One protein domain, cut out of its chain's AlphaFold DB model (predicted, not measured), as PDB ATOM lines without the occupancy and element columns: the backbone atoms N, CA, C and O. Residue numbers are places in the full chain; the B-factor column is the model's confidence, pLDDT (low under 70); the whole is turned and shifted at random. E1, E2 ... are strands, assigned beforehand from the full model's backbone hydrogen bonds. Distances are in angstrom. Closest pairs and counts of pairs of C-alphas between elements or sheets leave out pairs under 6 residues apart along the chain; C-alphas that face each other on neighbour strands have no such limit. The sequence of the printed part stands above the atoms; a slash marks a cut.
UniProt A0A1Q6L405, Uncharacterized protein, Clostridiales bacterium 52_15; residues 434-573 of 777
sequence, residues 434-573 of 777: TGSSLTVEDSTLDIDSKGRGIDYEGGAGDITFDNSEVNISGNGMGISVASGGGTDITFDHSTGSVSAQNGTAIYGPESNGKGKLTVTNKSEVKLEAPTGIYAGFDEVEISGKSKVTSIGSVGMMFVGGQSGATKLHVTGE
ATOM      1  N   THR A 434      36.737 -31.254 -22.079       91.81
ATOM      2  CA  THR A 434      37.486 -32.368 -21.466       91.81
ATOM      3  C   THR A 434      37.932 -31.991 -20.058       91.81
ATOM      4  O   THR A 434      38.521 -30.931 -19.909       91.81
ATOM      5  N   GLY A 435      37.687 -32.861 -19.075       88.19
ATOM      6  CA  GLY A 435      38.018 -32.616 -17.664       88.19
ATOM      7  C   GLY A 435      36.854 -32.064 -16.835       88.19
ATOM      8  O   GLY A 435      36.733 -32.439 -15.681       88.19
ATOM      9  N   SER A 436      35.934 -31.315 -17.454       95.56
ATOM     10  CA  SER A 436      34.801 -30.672 -16.769       95.56
ATOM     11  C   SER A 436      33.893 -31.665 -16.044       95.56
ATOM     12  O   SER A 436      33.407 -32.613 -16.669       95.56
ATOM     13  N   SER A 437      33.610 -31.420 -14.765       97.81
ATOM     14  CA  SER A 437      32.603 -32.154 -13.992       97.81
ATOM     15  C   SER A 437      31.697 -31.204 -13.202       97.81
ATOM     16  O   SER A 437      32.016 -30.031 -13.009       97.81
ATOM     17  N   LEU A 438      30.523 -31.692 -12.792       98.81
ATOM     18  CA  LEU A 438      29.565 -30.920 -12.003       98.81
ATOM     19  C   LEU A 438      29.066 -31.752 -10.828       98.81
ATOM     20  O   LEU A 438      28.421 -32.784 -11.027       98.81
ATOM     21  N   THR A 439      29.284 -31.244  -9.619       98.88
ATOM     22  CA  THR A 439      28.750 -31.813  -8.381       98.88
ATOM     23  C   THR A 439      27.910 -30.777  -7.648       98.88
ATOM     24  O   THR A 439      28.376 -29.681  -7.351       98.88
ATOM     25  N   VAL A 440      26.662 -31.132  -7.343       98.94
ATOM     26  CA  VAL A 440      25.774 -30.358  -6.467       98.94
ATOM     27  C   VAL A 440      25.387 -31.268  -5.308       98.94
ATOM     28  O   VAL A 440      24.761 -32.308  -5.531       98.94
ATOM     29  N   GLU A 441      25.790 -30.902  -4.097       98.81
ATOM     30  CA  GLU A 441      25.558 -31.667  -2.868       98.81
ATOM     31  C   GLU A 441      24.863 -30.779  -1.834       98.81
ATOM     32  O   GLU A 441      25.293 -29.653  -1.593       98.81
ATOM     33  N   ASP A 442      23.776 -31.250  -1.220       98.69
ATOM     34  CA  ASP A 442      23.039 -30.489  -0.198       98.69
ATOM     35  C   ASP A 442      22.675 -29.052  -0.651       98.69
ATOM     36  O   ASP A 442      22.699 -28.119   0.150       98.69
ATOM     37  N   SER A 443      22.416 -28.840  -1.948       98.81
ATOM     38  CA  SER A 443      22.391 -27.498  -2.555       98.81
ATOM     39  C   SER A 443      21.379 -27.370  -3.695       98.81
ATOM     40  O   SER A 443      20.678 -28.321  -4.055       98.81
ATOM     41  N   THR A 444      21.277 -26.162  -4.258       98.81
ATOM     42  CA  THR A 444      20.341 -25.839  -5.341       98.81
ATOM     43  C   THR A 444      21.064 -25.508  -6.645       98.81
ATOM     44  O   THR A 444      21.992 -24.702  -6.670       98.81
ATOM     45  N   LEU A 445      20.585 -26.085  -7.751       98.88
ATOM     46  CA  LEU A 445      20.945 -25.689  -9.113       98.88
ATOM     47  C   LEU A 445      19.689 -25.251  -9.870       98.88
ATOM     48  O   LEU A 445      18.780 -26.062 -10.063       98.88
ATOM     49  N   ASP A 446      19.659 -24.007 -10.347       98.56
ATOM     50  CA  ASP A 446      18.583 -23.491 -11.201       98.56
ATOM     51  C   ASP A 446      19.135 -22.963 -12.531       98.56
ATOM     52  O   ASP A 446      19.923 -22.023 -12.587       98.56
ATOM     53  N   ILE A 447      18.725 -23.586 -13.630       98.44
ATOM     54  CA  ILE A 447      19.131 -23.231 -14.985       98.44
ATOM     55  C   ILE A 447      17.888 -22.890 -15.806       98.44
ATOM     56  O   ILE A 447      17.029 -23.746 -16.023       98.44
ATOM     57  N   ASP A 448      17.854 -21.688 -16.384       95.06
ATOM     58  CA  ASP A 448      16.898 -21.297 -17.427       95.06
ATOM     59  C   ASP A 448      17.607 -20.724 -18.660       95.06
ATOM     60  O   ASP A 448      17.840 -19.519 -18.809       95.06
ATOM     61  N   SER A 449      17.951 -21.626 -19.578       91.81
ATOM     62  CA  SER A 449      18.700 -21.324 -20.792       91.81
ATOM     63  C   SER A 449      17.809 -21.227 -22.031       91.81
ATOM     64  O   SER A 449      16.943 -22.070 -22.292       91.81
ATOM     65  N   LYS A 450      18.091 -20.244 -22.898       90.31
ATOM     66  CA  LYS A 450      17.440 -20.118 -24.216       90.31
ATOM     67  C   LYS A 450      18.003 -21.094 -25.254       90.31
ATOM     68  O   LYS A 450      17.382 -21.260 -26.312       90.31
ATOM     69  N   GLY A 451      19.135 -21.745 -24.973       89.69
ATOM     70  CA  GLY A 451      19.750 -22.768 -25.816       89.69
ATOM     71  C   GLY A 451      19.691 -24.160 -25.181       89.69
ATOM     72  O   GLY A 451      18.646 -24.816 -25.238       89.69
ATOM     73  N   ARG A 452      20.810 -24.656 -24.650       94.44
ATOM     74  CA  ARG A 452      20.903 -25.931 -23.911       94.44
ATOM     75  C   ARG A 452      21.076 -25.640 -22.419       94.44
ATOM     76  O   ARG A 452      21.632 -24.602 -22.078       94.44
ATOM     77  N   GLY A 453      20.606 -26.524 -21.544       97.25
ATOM     78  CA  GLY A 453      20.927 -26.426 -20.119       97.25
ATOM     79  C   GLY A 453      22.403 -26.763 -19.900       97.25
ATOM     80  O   GLY A 453      23.249 -25.875 -19.894       97.25
ATOM     81  N   ILE A 454      22.716 -28.053 -19.828       98.19
ATOM     82  CA  ILE A 454      24.085 -28.576 -19.724       98.19
ATOM     83  C   ILE A 454      24.463 -29.264 -21.040       98.19
ATOM     84  O   ILE A 454      23.688 -30.072 -21.562       98.19
ATOM     85  N   ASP A 455      25.639 -28.952 -21.580       96.38
ATOM     86  CA  ASP A 455      26.164 -29.526 -22.819       96.38
ATOM     87  C   ASP A 455      27.609 -29.998 -22.646       96.38
ATOM     88  O   ASP A 455      28.533 -29.192 -22.631       96.38
ATOM     89  N   TYR A 456      27.788 -31.307 -22.491       96.06
ATOM     90  CA  TYR A 456      29.070 -31.949 -22.209       96.06
ATOM     91  C   TYR A 456      29.648 -32.629 -23.450       96.06
ATOM     92  O   TYR A 456      28.966 -33.390 -24.146       96.06
ATOM     93  N   GLU A 457      30.929 -32.392 -23.714       92.50
ATOM     94  CA  GLU A 457      31.676 -32.990 -24.814       92.50
ATOM     95  C   GLU A 457      32.182 -34.413 -24.506       92.50
ATOM     96  O   GLU A 457      32.047 -34.945 -23.407       92.50
ATOM     97  N   GLY A 458      32.779 -35.075 -25.507       85.56
ATOM     98  CA  GLY A 458      33.158 -36.494 -25.446       85.56
ATOM     99  C   GLY A 458      34.227 -36.871 -24.405       85.56
ATOM    100  O   GLY A 458      34.503 -38.059 -24.243       85.56
ATOM    101  N   GLY A 459      34.826 -35.892 -23.724       89.31
ATOM    102  CA  GLY A 459      35.840 -36.071 -22.680       89.31
ATOM    103  C   GLY A 459      35.474 -35.457 -21.327       89.31
ATOM    104  O   GLY A 459      36.340 -35.417 -20.457       89.31
ATOM    105  N   ALA A 460      34.248 -34.954 -21.167       94.50
ATOM    106  CA  ALA A 460      33.780 -34.426 -19.893       94.50
ATOM    107  C   ALA A 460      33.635 -35.544 -18.846       94.50
ATOM    108  O   ALA A 460      33.433 -36.717 -19.194       94.50
ATOM    109  N   GLY A 461      33.759 -35.162 -17.579       95.75
ATOM    110  CA  GLY A 461      33.533 -35.986 -16.400       95.75
ATOM    111  C   GLY A 461      32.049 -36.223 -16.121       95.75
ATOM    112  O   GLY A 461      31.218 -36.219 -17.036       95.75
ATOM    113  N   ASP A 462      31.736 -36.473 -14.853       97.69
ATOM    114  CA  ASP A 462      30.408 -36.879 -14.392       97.69
ATOM    115  C   ASP A 462      29.556 -35.686 -13.936       97.69
ATOM    116  O   ASP A 462      30.064 -34.622 -13.584       97.69
ATOM    117  N   ILE A 463      28.235 -35.885 -13.946       98.69
ATOM    118  CA  ILE A 463      27.252 -34.938 -13.413       98.69
ATOM    119  C   ILE A 463      26.544 -35.607 -12.236       98.69
ATOM    120  O   ILE A 463      25.816 -36.592 -12.418       98.69
ATOM    121  N   THR A 464      26.717 -35.055 -11.038       98.81
ATOM    122  CA  THR A 464      26.179 -35.618  -9.797       98.81
ATOM    123  C   THR A 464      25.322 -34.604  -9.056       98.81
ATOM    124  O   THR A 464      25.746 -33.487  -8.776       98.81
ATOM    125  N   PHE A 465      24.112 -35.034  -8.706       98.88
ATOM    126  CA  PHE A 465      23.208 -34.330  -7.810       98.88
ATOM    127  C   PHE A 465      22.955 -35.230  -6.601       98.88
ATOM    128  O   PHE A 465      22.335 -36.289  -6.759       98.88
ATOM    129  N   ASP A 466      23.444 -34.833  -5.427       98.81
ATOM    130  CA  ASP A 466      23.266 -35.551  -4.163       98.81
ATOM    131  C   ASP A 466      22.511 -34.680  -3.155       98.81
ATOM    132  O   ASP A 466      22.855 -33.522  -2.936       98.81
ATOM    133  N   ASN A 467      21.424 -35.208  -2.593       98.62
ATOM    134  CA  ASN A 467      20.538 -34.505  -1.659       98.62
ATOM    135  C   ASN A 467      20.178 -33.058  -2.083       98.62
ATOM    136  O   ASN A 467      20.125 -32.145  -1.262       98.62
ATOM    137  N   SER A 468      19.947 -32.846  -3.380       98.56
ATOM    138  CA  SER A 468      19.871 -31.507  -3.977       98.56
ATOM    139  C   SER A 468      18.518 -31.205  -4.630       98.56
ATOM    140  O   SER A 468      17.762 -32.112  -5.013       98.56
ATOM    141  N   GLU A 469      18.216 -29.911  -4.783       98.56
ATOM    142  CA  GLU A 469      17.102 -29.413  -5.601       98.56
ATOM    143  C   GLU A 469      17.622 -28.913  -6.953       98.56
ATOM    144  O   GLU A 469      18.454 -28.013  -7.025       98.56
ATOM    145  N   VAL A 470      17.145 -29.512  -8.048       98.50
ATOM    146  CA  VAL A 470      17.726 -29.282  -9.381       98.50
ATOM    147  C   VAL A 470      16.653 -28.950 -10.406       98.50
ATOM    148  O   VAL A 470      15.817 -29.788 -10.744       98.50
ATOM    149  N   ASN A 471      16.698 -27.752 -10.974       98.50
ATOM    150  CA  ASN A 471      15.819 -27.332 -12.059       98.50
ATOM    151  C   ASN A 471      16.653 -26.940 -13.276       98.50
ATOM    152  O   ASN A 471      17.478 -26.044 -13.221       98.50
ATOM    153  N   ILE A 472      16.453 -27.642 -14.392       98.75
ATOM    154  CA  ILE A 472      17.198 -27.410 -15.630       98.75
ATOM    155  C   ILE A 472      16.210 -27.223 -16.774       98.75
ATOM    156  O   ILE A 472      15.508 -28.150 -17.184       98.75
ATOM    157  N   SER A 473      16.172 -26.017 -17.320       96.81
ATOM    158  CA  SER A 473      15.385 -25.626 -18.481       96.81
ATOM    159  C   SER A 473      16.311 -25.278 -19.638       96.81
ATOM    160  O   SER A 473      17.170 -24.403 -19.550       96.81
ATOM    161  N   GLY A 474      16.132 -25.995 -20.746       94.62
ATOM    162  CA  GLY A 474      16.732 -25.668 -22.031       94.62
ATOM    163  C   GLY A 474      15.674 -25.523 -23.122       94.62
ATOM    164  O   GLY A 474      14.541 -26.000 -23.031       94.62
ATOM    165  N   ASN A 475      16.042 -24.908 -24.237       89.75
ATOM    166  CA  ASN A 475      15.202 -24.885 -25.429       89.75
ATOM    167  C   ASN A 475      15.374 -26.173 -26.249       89.75
ATOM    168  O   ASN A 475      14.399 -26.860 -26.563       89.75
ATOM    169  N   GLY A 476      16.619 -26.525 -26.583       88.50
ATOM    170  CA  GLY A 476      16.939 -27.711 -27.381       88.50
ATOM    171  C   GLY A 476      17.057 -28.978 -26.538       88.50
ATOM    172  O   GLY A 476      16.373 -29.970 -26.795       88.50
ATOM    173  N   MET A 477      17.934 -28.946 -25.538       95.38
ATOM    174  CA  MET A 477      18.202 -30.069 -24.641       95.38
ATOM    175  C   MET A 477      18.357 -29.567 -23.210       95.38
ATOM    176  O   MET A 477      18.910 -28.485 -23.013       95.38
ATOM    177  N   GLY A 478      17.861 -30.339 -22.242       97.88
ATOM    178  CA  GLY A 478      18.072 -30.053 -20.823       97.88
ATOM    179  C   GLY A 478      19.506 -30.400 -20.431       97.88
ATOM    180  O   GLY A 478      20.302 -29.507 -20.182       97.88
ATOM    181  N   ILE A 479      19.852 -31.688 -20.484       98.25
ATOM    182  CA  ILE A 479      21.222 -32.202 -20.336       98.25
ATOM    183  C   ILE A 479      21.605 -32.940 -21.621       98.25
ATOM    184  O   ILE A 479      20.818 -33.743 -22.130       98.25
ATOM    185  N   SER A 480      22.796 -32.673 -22.148       95.62
ATOM    186  CA  SER A 480      23.336 -33.243 -23.381       95.62
ATOM    187  C   SER A 480      24.736 -33.787 -23.142       95.62
ATOM    188  O   SER A 480      25.583 -33.084 -22.607       95.62
ATOM    189  N   VAL A 481      24.974 -35.027 -23.570       94.19
ATOM    190  CA  VAL A 481      26.294 -35.663 -23.589       94.19
ATOM    191  C   VAL A 481      26.641 -35.995 -25.037       94.19
ATOM    192  O   VAL A 481      25.869 -36.651 -25.744       94.19
ATOM    193  N   ALA A 482      27.797 -35.533 -25.502       89.44
ATOM    194  CA  ALA A 482      28.215 -35.672 -26.887       89.44
ATOM    195  C   ALA A 482      28.535 -37.124 -27.284       89.44
ATOM    196  O   ALA A 482      28.748 -38.024 -26.468       89.44
ATOM    197  N   SER A 483      28.598 -37.358 -28.595       83.69
ATOM    198  CA  SER A 483      28.959 -38.659 -29.166       83.69
ATOM    199  C   SER A 483      30.333 -39.130 -28.676       83.69
ATOM    200  O   SER A 483      31.309 -38.386 -28.720       83.69
ATOM    201  N   GLY A 484      30.408 -40.381 -28.216       75.50
ATOM    202  CA  GLY A 484      31.622 -40.951 -27.624       75.50
ATOM    203  C   GLY A 484      31.865 -40.584 -26.155       75.50
ATOM    204  O   GLY A 484      32.792 -41.147 -25.573       75.50
ATOM    205  N   GLY A 485      31.023 -39.725 -25.564       82.00
ATOM    206  CA  GLY A 485      31.099 -39.316 -24.162       82.00
ATOM    207  C   GLY A 485      30.918 -40.460 -23.163       82.00
ATOM    208  O   GLY A 485      30.246 -41.468 -23.434       82.00
ATOM    209  N   GLY A 486      31.570 -40.295 -22.012       87.69
ATOM    210  CA  GLY A 486      31.592 -41.245 -20.900       87.69
ATOM    211  C   GLY A 486      30.839 -40.799 -19.648       87.69
ATOM    212  O   GLY A 486      30.752 -41.615 -18.745       87.69
ATOM    213  N   THR A 487      30.292 -39.581 -19.629       94.31
ATOM    214  CA  THR A 487      29.608 -38.959 -18.486       94.31
ATOM    215  C   THR A 487      28.515 -39.842 -17.893       94.31
ATOM    216  O   THR A 487      27.524 -40.153 -18.571       94.31
ATOM    217  N   ASP A 488      28.679 -40.195 -16.621       96.44
ATOM    218  CA  ASP A 488      27.599 -40.692 -15.782       96.44
ATOM    219  C   ASP A 488      26.761 -39.508 -15.273       96.44
ATOM    220  O   ASP A 488      27.275 -38.444 -14.931       96.44
ATOM    221  N   ILE A 489      25.440 -39.689 -15.248       98.38
ATOM    222  CA  ILE A 489      24.490 -38.715 -14.698       98.38
ATOM    223  C   ILE A 489      23.779 -39.369 -13.519       98.38
ATOM    224  O   ILE A 489      23.080 -40.374 -13.702       98.38
ATOM    225  N   THR A 490      23.905 -38.782 -12.332       98.81
ATOM    226  CA  THR A 490      23.359 -39.349 -11.094       98.81
ATOM    227  C   THR A 490      22.459 -38.358 -10.366       98.81
ATOM    228  O   THR A 490      22.856 -37.240 -10.074       98.81
ATOM    229  N   PHE A 491      21.247 -38.811 -10.042       98.88
ATOM    230  CA  PHE A 491      20.351 -38.175  -9.079       98.88
ATOM    231  C   PHE A 491      20.241 -39.082  -7.850       98.88
ATOM    232  O   PHE A 491      19.477 -40.061  -7.857       98.88
ATOM    233  N   ASP A 492      20.979 -38.755  -6.797       98.81
ATOM    234  CA  ASP A 492      20.963 -39.434  -5.505       98.81
ATOM    235  C   ASP A 492      20.230 -38.565  -4.475       98.81
ATOM    236  O   ASP A 492      20.489 -37.375  -4.355       98.81
ATOM    237  N   HIS A 493      19.216 -39.131  -3.819       98.75
ATOM    238  CA  HIS A 493      18.345 -38.448  -2.858       98.75
ATOM    239  C   HIS A 493      17.843 -37.045  -3.275       98.75
ATOM    240  O   HIS A 493      17.538 -36.209  -2.433       98.75
ATOM    241  N   SER A 494      17.711 -36.794  -4.577       98.69
ATOM    242  CA  SER A 494      17.535 -35.455  -5.143       98.69
ATOM    243  C   SER A 494      16.159 -35.270  -5.774       98.69
ATOM    244  O   SER A 494      15.544 -36.210  -6.289       98.69
ATOM    245  N   THR A 495      15.665 -34.038  -5.773       98.44
ATOM    246  CA  THR A 495      14.366 -33.697  -6.370       98.44
ATOM    247  C   THR A 495      14.518 -32.605  -7.407       98.44
ATOM    248  O   THR A 495      15.384 -31.745  -7.286       98.44
ATOM    249  N   GLY A 496      13.712 -32.643  -8.466       96.25
ATOM    250  CA  GLY A 496      13.911 -31.658  -9.514       96.25
ATOM    251  C   GLY A 496      13.208 -31.906 -10.831       96.25
ATOM    252  O   GLY A 496      12.431 -32.855 -11.013       96.25
ATOM    253  N   SER A 497      13.514 -31.036 -11.786       98.19
ATOM    254  CA  SER A 497      13.026 -31.128 -13.150       98.19
ATOM    255  C   SER A 497      14.114 -30.876 -14.188       98.19
ATOM    256  O   SER A 497      14.961 -30.006 -14.035       98.19
ATOM    257  N   VAL A 498      14.068 -31.634 -15.284       98.75
ATOM    258  CA  VAL A 498      14.868 -31.390 -16.486       98.75
ATOM    259  C   VAL A 498      13.907 -31.236 -17.654       98.75
ATOM    260  O   VAL A 498      13.073 -32.108 -17.918       98.75
ATOM    261  N   SER A 499      13.992 -30.123 -18.368       97.62
ATOM    262  CA  SER A 499      13.042 -29.770 -19.410       97.62
ATOM    263  C   SER A 499      13.719 -29.279 -20.683       97.62
ATOM    264  O   SER A 499      14.822 -28.736 -20.673       97.62
ATOM    265  N   ALA A 500      13.047 -29.527 -21.808       96.25
ATOM    266  CA  ALA A 500      13.455 -29.035 -23.112       96.25
ATOM    267  C   ALA A 500      12.229 -28.642 -23.937       96.25
ATOM    268  O   ALA A 500      11.363 -29.481 -24.205       96.25
ATOM    269  N   GLN A 501      12.157 -27.390 -24.393       89.69
ATOM    270  CA  GLN A 501      10.988 -26.899 -25.135       89.69
ATOM    271  C   GLN A 501      10.771 -27.644 -26.464       89.69
ATOM    272  O   GLN A 501       9.645 -28.023 -26.793       89.69
ATOM    273  N   ASN A 502      11.845 -27.879 -27.224       89.56
ATOM    274  CA  ASN A 502      11.793 -28.362 -28.606       89.56
ATOM    275  C   ASN A 502      12.565 -29.669 -28.860       89.56
ATOM    276  O   ASN A 502      12.615 -30.121 -30.007       89.56
ATOM    277  N   GLY A 503      13.127 -30.317 -27.833       94.06
ATOM    278  CA  GLY A 503      13.938 -31.523 -28.028       94.06
ATOM    279  C   GLY A 503      13.833 -32.562 -26.918       94.06
ATOM    280  O   GLY A 503      12.796 -33.223 -26.784       94.06
ATOM    281  N   THR A 504      14.935 -32.779 -26.201       97.12
ATOM    282  CA  THR A 504      15.090 -33.909 -25.274       97.12
ATOM    283  C   THR A 504      15.479 -33.424 -23.888       97.12
ATOM    284  O   THR A 504      16.399 -32.622 -23.777       97.12
ATOM    285  N   ALA A 505      14.820 -33.910 -22.834       98.44
ATOM    286  CA  ALA A 505      15.199 -33.531 -21.474       98.44
ATOM    287  C   ALA A 505      16.608 -34.051 -21.140       98.44
ATOM    288  O   ALA A 505      17.476 -33.252 -20.820       98.44
ATOM    289  N   ILE A 506      16.857 -35.355 -21.306       98.38
ATOM    290  CA  ILE A 506      18.194 -35.950 -21.148       98.38
ATOM    291  C   ILE A 506      18.610 -36.625 -22.454       98.38
ATOM    292  O   ILE A 506      18.037 -37.644 -22.859       98.38
ATOM    293  N   TYR A 507      19.605 -36.050 -23.117       95.75
ATOM    294  CA  TYR A 507      20.220 -36.584 -24.320       95.75
ATOM    295  C   TYR A 507      21.541 -37.260 -23.963       95.75
ATOM    296  O   TYR A 507      22.549 -36.600 -23.733       95.75
ATOM    297  N   GLY A 508      21.521 -38.589 -23.892       92.75
ATOM    298  CA  GLY A 508      22.735 -39.376 -23.729       92.75
ATOM    299  C   GLY A 508      23.589 -39.391 -24.998       92.75
ATOM    300  O   GLY A 508      23.113 -38.993 -26.067       92.75
ATOM    301  N   PRO A 509      24.821 -39.912 -24.900       86.25
ATOM    302  CA  PRO A 509      25.744 -39.975 -26.026       86.25
ATOM    303  C   PRO A 509      25.130 -40.734 -27.208       86.25
ATOM    304  O   PRO A 509      24.271 -41.597 -27.039       86.25
ATOM    305  N   GLU A 510      25.560 -40.439 -28.434       80.25
ATOM    306  CA  GLU A 510      25.158 -41.256 -29.586       80.25
ATOM    307  C   GLU A 510      25.768 -42.677 -29.508       80.25
ATOM    308  O   GLU A 510      26.355 -43.084 -28.503       80.25
ATOM    309  N   SER A 511      25.630 -43.482 -30.568       66.44
ATOM    310  CA  SER A 511      26.045 -44.889 -30.536       66.44
ATOM    311  C   SER A 511      27.490 -45.078 -30.054       66.44
ATOM    312  O   SER A 511      28.414 -44.454 -30.581       66.44
ATOM    313  N   ASN A 512      27.681 -46.036 -29.147       68.94
ATOM    314  CA  ASN A 512      28.930 -46.380 -28.463       68.94
ATOM    315  C   ASN A 512      29.349 -45.503 -27.258       68.94
ATOM    316  O   ASN A 512      30.489 -45.635 -26.809       68.94
ATOM    317  N   GLY A 513      28.474 -44.645 -26.727       72.56
ATOM    318  CA  GLY A 513      28.739 -43.914 -25.478       72.56
ATOM    319  C   GLY A 513      28.788 -44.804 -24.231       72.56
ATOM    320  O   GLY A 513      28.151 -45.854 -24.201       72.56
ATOM    321  N   LYS A 514      29.571 -44.421 -23.216       79.50
ATOM    322  CA  LYS A 514      29.955 -45.323 -22.104       79.50
ATOM    323  C   LYS A 514      29.280 -45.032 -20.761       79.50
ATOM    324  O   LYS A 514      29.434 -45.832 -19.844       79.50
ATOM    325  N   GLY A 515      28.558 -43.919 -20.667       88.81
ATOM    326  CA  GLY A 515      27.940 -43.475 -19.422       88.81
ATOM    327  C   GLY A 515      26.658 -44.222 -19.048       88.81
ATOM    328  O   GLY A 515      26.096 -45.018 -19.823       88.81
ATOM    329  N   LYS A 516      26.158 -43.890 -17.864       94.69
ATOM    330  CA  LYS A 516      24.922 -44.364 -17.248       94.69
ATOM    331  C   LYS A 516      24.058 -43.198 -16.794       94.69
ATOM    332  O   LYS A 516      24.543 -42.116 -16.491       94.69
ATOM    333  N   LEU A 517      22.760 -43.457 -16.696       97.81
ATOM    334  CA  LEU A 517      21.824 -42.565 -16.020       97.81
ATOM    335  C   LEU A 517      21.250 -43.284 -14.800       97.81
ATOM    336  O   LEU A 517      20.571 -44.300 -14.957       97.81
ATOM    337  N   THR A 518      21.479 -42.736 -13.611       98.75
ATOM    338  CA  THR A 518      21.055 -43.328 -12.338       98.75
ATOM    339  C   THR A 518      20.133 -42.376 -11.587       98.75
ATOM    340  O   THR A 518      20.463 -41.216 -11.370       98.75
ATOM    341  N   VAL A 519      18.972 -42.872 -11.157       98.88
ATOM    342  CA  VAL A 519      18.046 -42.146 -10.276       98.88
ATOM    343  C   VAL A 519      17.719 -43.043  -9.085       98.88
ATOM    344  O   VAL A 519      17.015 -44.044  -9.239       98.88
ATOM    345  N   THR A 520      18.227 -42.712  -7.897       98.88
ATOM    346  CA  THR A 520      18.227 -43.632  -6.744       98.88
ATOM    347  C   THR A 520      17.891 -42.957  -5.410       98.88
ATOM    348  O   THR A 520      17.590 -41.773  -5.382       98.88
ATOM    349  N   ASN A 521      17.805 -43.734  -4.329       98.44
ATOM    350  CA  ASN A 521      17.587 -43.269  -2.952       98.44
ATOM    351  C   ASN A 521      16.441 -42.252  -2.753       98.44
ATOM    352  O   ASN A 521      16.574 -41.269  -2.027       98.44
ATOM    353  N   LYS A 522      15.257 -42.550  -3.299       98.69
ATOM    354  CA  LYS A 522      14.028 -41.734  -3.215       98.69
ATOM    355  C   LYS A 522      14.080 -40.424  -4.004       98.69
ATOM    356  O   LYS A 522      13.246 -39.559  -3.758       98.69
ATOM    357  N   SER A 523      14.994 -40.296  -4.960       98.88
ATOM    358  CA  SER A 523      14.988 -39.178  -5.898       98.88
ATOM    359  C   SER A 523      13.656 -39.065  -6.649       98.88
ATOM    360  O   SER A 523      13.087 -40.072  -7.089       98.88
ATOM    361  N   GLU A 524      13.179 -37.839  -6.852       98.75
ATOM    362  CA  GLU A 524      11.982 -37.531  -7.639       98.75
ATOM    363  C   GLU A 524      12.332 -36.591  -8.797       98.75
ATOM    364  O   GLU A 524      12.504 -35.389  -8.615       98.75
ATOM    365  N   VAL A 525      12.409 -37.141 -10.013       98.75
ATOM    366  CA  VAL A 525      12.870 -36.409 -11.203       98.75
ATOM    367  C   VAL A 525      11.754 -36.288 -12.233       98.75
ATOM    368  O   VAL A 525      11.197 -37.283 -12.718       98.75
ATOM    369  N   LYS A 526      11.433 -35.055 -12.620       98.69
ATOM    370  CA  LYS A 526      10.447 -34.749 -13.661       98.69
ATOM    371  C   LYS A 526      11.145 -34.404 -14.977       98.69
ATOM    372  O   LYS A 526      11.947 -33.489 -15.033       98.69
ATOM    373  N   LEU A 527      10.805 -35.101 -16.058       98.75
ATOM    374  CA  LEU A 527      11.357 -34.860 -17.393       98.75
ATOM    375  C   LEU A 527      10.282 -34.266 -18.307       98.75
ATOM    376  O   LEU A 527       9.350 -34.975 -18.694       98.75
ATOM    377  N   GLU A 528      10.391 -32.989 -18.671       97.56
ATOM    378  CA  GLU A 528       9.387 -32.278 -19.479       97.56
ATOM    379  C   GLU A 528       9.932 -31.874 -20.848       97.56
ATOM    380  O   GLU A 528      10.514 -30.809 -21.022       97.56
ATOM    381  N   ALA A 529       9.721 -32.728 -21.848       97.56
ATOM    382  CA  ALA A 529      10.212 -32.495 -23.201       97.56
ATOM    383  C   ALA A 529       9.456 -33.352 -24.227       97.56
ATOM    384  O   ALA A 529       8.863 -34.371 -23.861       97.56
ATOM    385  N   PRO A 530       9.487 -33.021 -25.533       96.31
ATOM    386  CA  PRO A 530       8.986 -33.912 -26.578       96.31
ATOM    387  C   PRO A 530       9.510 -35.352 -26.460       96.31
ATOM    388  O   PRO A 530       8.724 -36.290 -26.652       96.31
ATOM    389  N   THR A 531      10.787 -35.520 -26.100       97.38
ATOM    390  CA  THR A 531      11.402 -36.799 -25.716       97.38
ATOM    391  C   THR A 531      11.966 -36.692 -24.299       97.38
ATOM    392  O   THR A 531      12.766 -35.806 -24.034       97.38
ATOM    393  N   GLY A 532      11.587 -37.590 -23.388       97.94
ATOM    394  CA  GLY A 532      12.155 -37.616 -22.036       97.94
ATOM    395  C   GLY A 532      13.645 -37.958 -22.062       97.94
ATOM    396  O   GLY A 532      14.480 -37.123 -21.737       97.94
ATOM    397  N   ILE A 533      13.974 -39.177 -22.491       98.25
ATOM    398  CA  ILE A 533      15.347 -39.693 -22.497       98.25
ATOM    399  C   ILE A 533      15.710 -40.210 -23.892       98.25
ATOM    400  O   ILE A 533      15.054 -41.107 -24.433       98.25
ATOM    401  N   TYR A 534      16.782 -39.677 -24.470       95.56
ATOM    402  CA  TYR A 534      17.473 -40.290 -25.601       95.56
ATOM    403  C   TYR A 534      18.624 -41.128 -25.045       95.56
ATOM    404  O   TYR A 534      19.670 -40.609 -24.675       95.56
ATOM    405  N   ALA A 535      18.397 -42.430 -24.896       91.62
ATOM    406  CA  ALA A 535      19.285 -43.315 -24.162       91.62
ATOM    407  C   ALA A 535      20.290 -43.982 -25.107       91.62
ATOM    408  O   ALA A 535      20.041 -45.068 -25.641       91.62
ATOM    409  N   GLY A 536      21.435 -43.332 -25.301       90.88
ATOM    410  CA  GLY A 536      22.666 -44.009 -25.720       90.88
ATOM    411  C   GLY A 536      23.594 -44.331 -24.547       90.88
ATOM    412  O   GLY A 536      24.792 -44.488 -24.726       90.88
ATOM    413  N   PHE A 537      23.023 -44.467 -23.351       91.44
ATOM    414  CA  PHE A 537      23.674 -45.062 -22.190       91.44
ATOM    415  C   PHE A 537      23.688 -46.590 -22.306       91.44
ATOM    416  O   PHE A 537      22.805 -47.183 -22.947       91.44
ATOM    417  N   ASP A 538      24.646 -47.243 -21.649       89.19
ATOM    418  CA  ASP A 538      24.604 -48.701 -21.485       89.19
ATOM    419  C   ASP A 538      23.471 -49.105 -20.527       89.19
ATOM    420  O   ASP A 538      22.770 -50.099 -20.759       89.19
ATOM    421  N   GLU A 539      23.235 -48.298 -19.491       93.69
ATOM    422  CA  GLU A 539      22.206 -48.536 -18.486       93.69
ATOM    423  C   GLU A 539      21.506 -47.245 -18.052       93.69
ATOM    424  O   GLU A 539      22.132 -46.210 -17.833       93.69
ATOM    425  N   VAL A 540      20.184 -47.338 -17.925       97.81
ATOM    426  CA  VAL A 540      19.340 -46.384 -17.215       97.81
ATOM    427  C   VAL A 540      18.731 -47.121 -16.026       97.81
ATOM    428  O   VAL A 540      17.921 -48.035 -16.219       97.81
ATOM    429  N   GLU A 541      19.113 -46.739 -14.813       98.75
ATOM    430  CA  GLU A 541      18.630 -47.338 -13.571       98.75
ATOM    431  C   GLU A 541      17.724 -46.368 -12.806       98.75
ATOM    432  O   GLU A 541      18.062 -45.208 -12.584       98.75
ATOM    433  N   ILE A 542      16.565 -46.867 -12.374       98.88
ATOM    434  CA  ILE A 542      15.673 -46.181 -11.440       98.88
ATOM    435  C   ILE A 542      15.461 -47.120 -10.250       98.88
ATOM    436  O   ILE A 542      14.785 -48.146 -10.377       98.88
ATOM    437  N   SER A 543      16.047 -46.790  -9.100       98.81
ATOM    438  CA  SER A 543      16.161 -47.688  -7.943       98.81
ATOM    439  C   SER A 543      15.878 -46.975  -6.616       98.81
ATOM    440  O   SER A 543      15.507 -45.808  -6.608       98.81
ATOM    441  N   GLY A 544      15.906 -47.693  -5.490       98.50
ATOM    442  CA  GLY A 544      15.846 -47.079  -4.158       98.50
ATOM    443  C   GLY A 544      14.572 -46.292  -3.813       98.50
ATOM    444  O   GLY A 544      14.668 -45.317  -3.075       98.50
ATOM    445  N   LYS A 545      13.387 -46.706  -4.285       98.69
ATOM    446  CA  LYS A 545      12.089 -46.003  -4.115       98.69
ATOM    447  C   LYS A 545      11.989 -44.673  -4.861       98.69
ATOM    448  O   LYS A 545      11.117 -43.864  -4.553       98.69
ATOM    449  N   SER A 546      12.864 -44.449  -5.831       98.88
ATOM    450  CA  SER A 546      12.851 -43.255  -6.662       98.88
ATOM    451  C   SER A 546      11.731 -43.255  -7.688       98.88
ATOM    452  O   SER A 546      11.174 -44.294  -8.068       98.88
ATOM    453  N   LYS A 547      11.420 -42.060  -8.180       98.81
ATOM    454  CA  LYS A 547      10.393 -41.836  -9.181       98.81
ATOM    455  C   LYS A 547      10.900 -40.942 -10.297       98.81
ATOM    456  O   LYS A 547      11.258 -39.793 -10.073       98.81
ATOM    457  N   VAL A 548      10.809 -41.440 -11.526       98.88
ATOM    458  CA  VAL A 548      10.987 -40.618 -12.729       98.88
ATOM    459  C   VAL A 548       9.629 -40.408 -13.377       98.88
ATOM    460  O   VAL A 548       8.889 -41.366 -13.606       98.88
ATOM    461  N   THR A 549       9.281 -39.161 -13.690       98.69
ATOM    462  CA  THR A 549       8.064 -38.829 -14.440       98.69
ATOM    463  C   THR A 549       8.415 -38.135 -15.746       98.69
ATOM    464  O   THR A 549       8.752 -36.959 -15.745       98.69
ATOM    465  N   SER A 550       8.278 -38.828 -16.875       98.25
ATOM    466  CA  SER A 550       8.427 -38.217 -18.200       98.25
ATOM    467  C   SER A 550       7.090 -37.695 -18.723       98.25
ATOM    468  O   SER A 550       6.083 -38.404 -18.701       98.25
ATOM    469  N   ILE A 551       7.078 -36.473 -19.244       96.94
ATOM    470  CA  ILE A 551       5.905 -35.808 -19.814       96.94
ATOM    471  C   ILE A 551       6.264 -35.345 -21.223       96.94
ATOM    472  O   ILE A 551       7.026 -34.400 -21.398       96.94
ATOM    473  N   GLY A 552       5.703 -35.998 -22.241       94.94
ATOM    474  CA  GLY A 552       6.187 -35.813 -23.608       94.94
ATOM    475  C   GLY A 552       5.535 -36.724 -24.630       94.94
ATOM    476  O   GLY A 552       4.624 -37.480 -24.316       94.94
ATOM    477  N   SER A 553       6.003 -36.679 -25.873       93.38
ATOM    478  CA  SER A 553       5.542 -37.609 -26.912       93.38
ATOM    479  C   SER A 553       6.215 -38.972 -26.827       93.38
ATOM    480  O   SER A 553       5.625 -39.972 -27.222       93.38
ATOM    481  N   VAL A 554       7.432 -39.029 -26.295       96.06
ATOM    482  CA  VAL A 554       8.212 -40.251 -26.109       96.06
ATOM    483  C   VAL A 554       8.822 -40.199 -24.716       96.06
ATOM    484  O   VAL A 554       9.399 -39.183 -24.345       96.06
ATOM    485  N   GLY A 555       8.696 -41.277 -23.944       96.69
ATOM    486  CA  GLY A 555       9.368 -41.378 -22.650       96.69
ATOM    487  C   GLY A 555      10.850 -41.651 -22.835       96.69
ATOM    488  O   GLY A 555      11.677 -40.870 -22.381       96.69
ATOM    489  N   MET A 556      11.172 -42.714 -23.579       98.06
ATOM    490  CA  MET A 556      12.557 -43.132 -23.800       98.06
ATOM    491  C   MET A 556      12.787 -43.733 -25.190       98.06
ATOM    492  O   MET A 556      11.986 -44.535 -25.691       98.06
ATOM    493  N   MET A 557      13.921 -43.377 -25.795       96.38
ATOM    494  CA  MET A 557      14.461 -43.971 -27.019       96.38
ATOM    495  C   MET A 557      15.732 -44.766 -26.714       96.38
ATOM    496  O   MET A 557      16.689 -44.188 -26.224       96.38
ATOM    497  N   PHE A 558      15.761 -46.064 -27.025       94.81
ATOM    498  CA  PHE A 558      16.914 -46.936 -26.763       94.81
ATOM    499  C   PHE A 558      17.788 -46.997 -28.011       94.81
ATOM    500  O   PHE A 558      17.473 -47.731 -28.953       94.81
ATOM    501  N   VAL A 559      18.852 -46.204 -28.034       90.06
ATOM    502  CA  VAL A 559      19.721 -46.024 -29.209       90.06
ATOM    503  C   VAL A 559      20.954 -46.930 -29.122       90.06
ATOM    504  O   VAL A 559      21.473 -47.359 -30.154       90.06
ATOM    505  N   GLY A 560      21.317 -47.354 -27.910       81.31
ATOM    506  CA  GLY A 560      22.389 -48.304 -27.638       81.31
ATOM    507  C   GLY A 560      23.712 -47.615 -27.317       81.31
ATOM    508  O   GLY A 560      24.255 -46.917 -28.174       81.31
ATOM    509  N   GLY A 561      24.231 -47.863 -26.111       79.56
ATOM    510  CA  GLY A 561      25.522 -47.353 -25.641       79.56
ATOM    511  C   GLY A 561      26.718 -48.101 -26.222       79.56
ATOM    512  O   GLY A 561      26.670 -48.582 -27.359       79.56
ATOM    513  N   GLN A 562      27.808 -48.203 -25.462       80.75
ATOM    514  CA  GLN A 562      29.071 -48.843 -25.843       80.75
ATOM    515  C   GLN A 562      28.853 -50.276 -26.309       80.75
ATOM    516  O   GLN A 562      29.429 -50.728 -27.301       80.75
ATOM    517  N   SER A 563      27.966 -50.984 -25.617       79.06
ATOM    518  CA  SER A 563      27.578 -52.349 -25.955       79.06
ATOM    519  C   SER A 563      26.726 -52.452 -27.227       79.06
ATOM    520  O   SER A 563      26.414 -53.561 -27.667       79.06
ATOM    521  N   GLY A 564      26.318 -51.331 -27.831       83.94
ATOM    522  CA  GLY A 564      25.343 -51.245 -28.919       83.94
ATOM    523  C   GLY A 564      23.903 -51.525 -28.480       83.94
ATOM    524  O   GLY A 564      23.016 -51.603 -29.335       83.94
ATOM    525  N   ALA A 565      23.678 -51.715 -27.180       89.81
ATOM    526  CA  ALA A 565      22.399 -51.961 -26.532       89.81
ATOM    527  C   ALA A 565      22.243 -51.023 -25.328       89.81
ATOM    528  O   ALA A 565      23.212 -50.451 -24.844       89.81
ATOM    529  N   THR A 566      21.009 -50.854 -24.870       93.06
ATOM    530  CA  THR A 566      20.689 -50.098 -23.659       93.06
ATOM    531  C   THR A 566      19.801 -50.963 -22.773       93.06
ATOM    532  O   THR A 566      18.865 -51.617 -23.256       93.06
ATOM    533  N   LYS A 567      20.088 -50.977 -21.472       95.44
ATOM    534  CA  LYS A 567      19.248 -51.601 -20.450       95.44
ATOM    535  C   LYS A 567      18.493 -50.522 -19.682       95.44
ATOM    536  O   LYS A 567      19.100 -49.594 -19.176       95.44
ATOM    537  N   LEU A 568      17.178 -50.669 -19.566       98.38
ATOM    538  CA  LEU A 568      16.387 -49.960 -18.560       98.38
ATOM    539  C   LEU A 568      16.098 -50.924 -17.411       98.38
ATOM    540  O   LEU A 568      15.508 -51.985 -17.641       98.38
ATOM    541  N   HIS A 569      16.473 -50.552 -16.191       98.75
ATOM    542  CA  HIS A 569      16.174 -51.306 -14.976       98.75
ATOM    543  C   HIS A 569      15.387 -50.436 -13.995       98.75
ATOM    544  O   HIS A 569      15.883 -49.421 -13.525       98.75
ATOM    545  N   VAL A 570      14.151 -50.834 -13.689       98.88
ATOM    546  CA  VAL A 570      13.342 -50.204 -12.634       98.88
ATOM    547  C   VAL A 570      13.208 -51.199 -11.480       98.88
ATOM    548  O   VAL A 570      12.621 -52.266 -11.666       98.88
ATOM    549  N   THR A 571      13.762 -50.877 -10.309       98.81
ATOM    550  CA  THR A 571      13.942 -51.824  -9.188       98.81
ATOM    551  C   THR A 571      13.775 -51.159  -7.821       98.81
ATOM    552  O   THR A 571      13.567 -49.957  -7.756       98.81
ATOM    553  N   GLY A 572      13.793 -51.925  -6.731       98.00
ATOM    554  CA  GLY A 572      13.736 -51.402  -5.364       98.00
ATOM    555  C   GLY A 572      12.495 -50.567  -5.030       98.00
ATOM    556  O   GLY A 572      12.640 -49.502  -4.439       98.00
ATOM    557  N   GLU A 573      11.291 -51.035  -5.387       98.44
ATOM    558  CA  GLU A 573      10.011 -50.325  -5.183       98.44
ATOM    559  C   GLU A 573       9.908 -48.963  -5.915       98.44
ATOM    560  O   GLU A 573       9.091 -48.118  -5.549       98.44
TER     561      GLU A 573
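This is residues 434 to 573 of the 777 residues of an uncharacterized protein of Clostridiales bacterium 52_15 (UniProt A0A1Q6L405). The chain is wound in stacked turns, a three-sided solenoid: each turn lays one strand on each side, E1, E2 and E3 first, and every next turn sets its strands beside those of the turn before. Each side is a parallel sheet, and E16 begins a further turn past E15. The printed part has 140 residues with sixteen named strands, E1 to E16 in order, and no named helix; the class is all strand. The sheet orders are E1 E4 E7 E10 E13 E16, then E2 E5 E8 E11 E14, then E3 E6 E9 E12 E15. The whole is compact, with a radius of gyration of the C-alphas of 13.3 A and spans of 36 by 33 by 33 A.

E1, residues 437 to 441, begins with C-alpha 437 at (32.603, -32.154, -13.992). E2 is residues 444 to 448 and E3 452 to 456. E4 is 463 to 466, E5 469 to 474, 16.9 A long, and E6 477 to 481. E7 is 489 to 492, E8 495 to 500, 17.4 A long, and E9 504 to 507. E10 is 516 to 520, E11 524 to 528 and E12 531 to 535. E13 is 539 to 542, E14 547 to 552, 16.2 A long, and E15 554 to 558. E16, residues 567 to 570, ends with C-alpha 570 at (13.342, -50.204, -12.634).

In the largest sheet, E1 and E4 are parallel at 7 degrees, with N 464 and O 438 2.8 A apart, within hydrogen-bond range. E13 and the edge strand E16 are parallel at 8 degrees, with N 540 and O 567 at 2.8 A. In the second sheet, E5 and E8 are parallel at 1 degree, with N 472 and O 497 at 2.8 A. In the third, E6 and E9 are parallel at 6 degrees, with N 507 and O 479 at 2.8 A. The three sheets form a stack of sheets, face to face in turn: the first and second have best planes 39 degrees apart, the first and third 29 degrees. E5 runs on into E6 across a break of 2 residues, at 94 degrees. The closest C-alphas of E6 and E8, Met 477 and Ala 500, are 5.1 A apart. E1 and E16 are apart.

The two C-alphas farthest apart, those of Lys 450 and Gly 572, are 36.7 A apart. The printed part has no cut and no long link. E3 to E4, E6 to E7, E9 to E10 and E15 to E16 are short links; the others are tight. The mean pLDDT of the printed part is 94.4, and residues 511 to 512, between E9 and E10, are under 70 in this model.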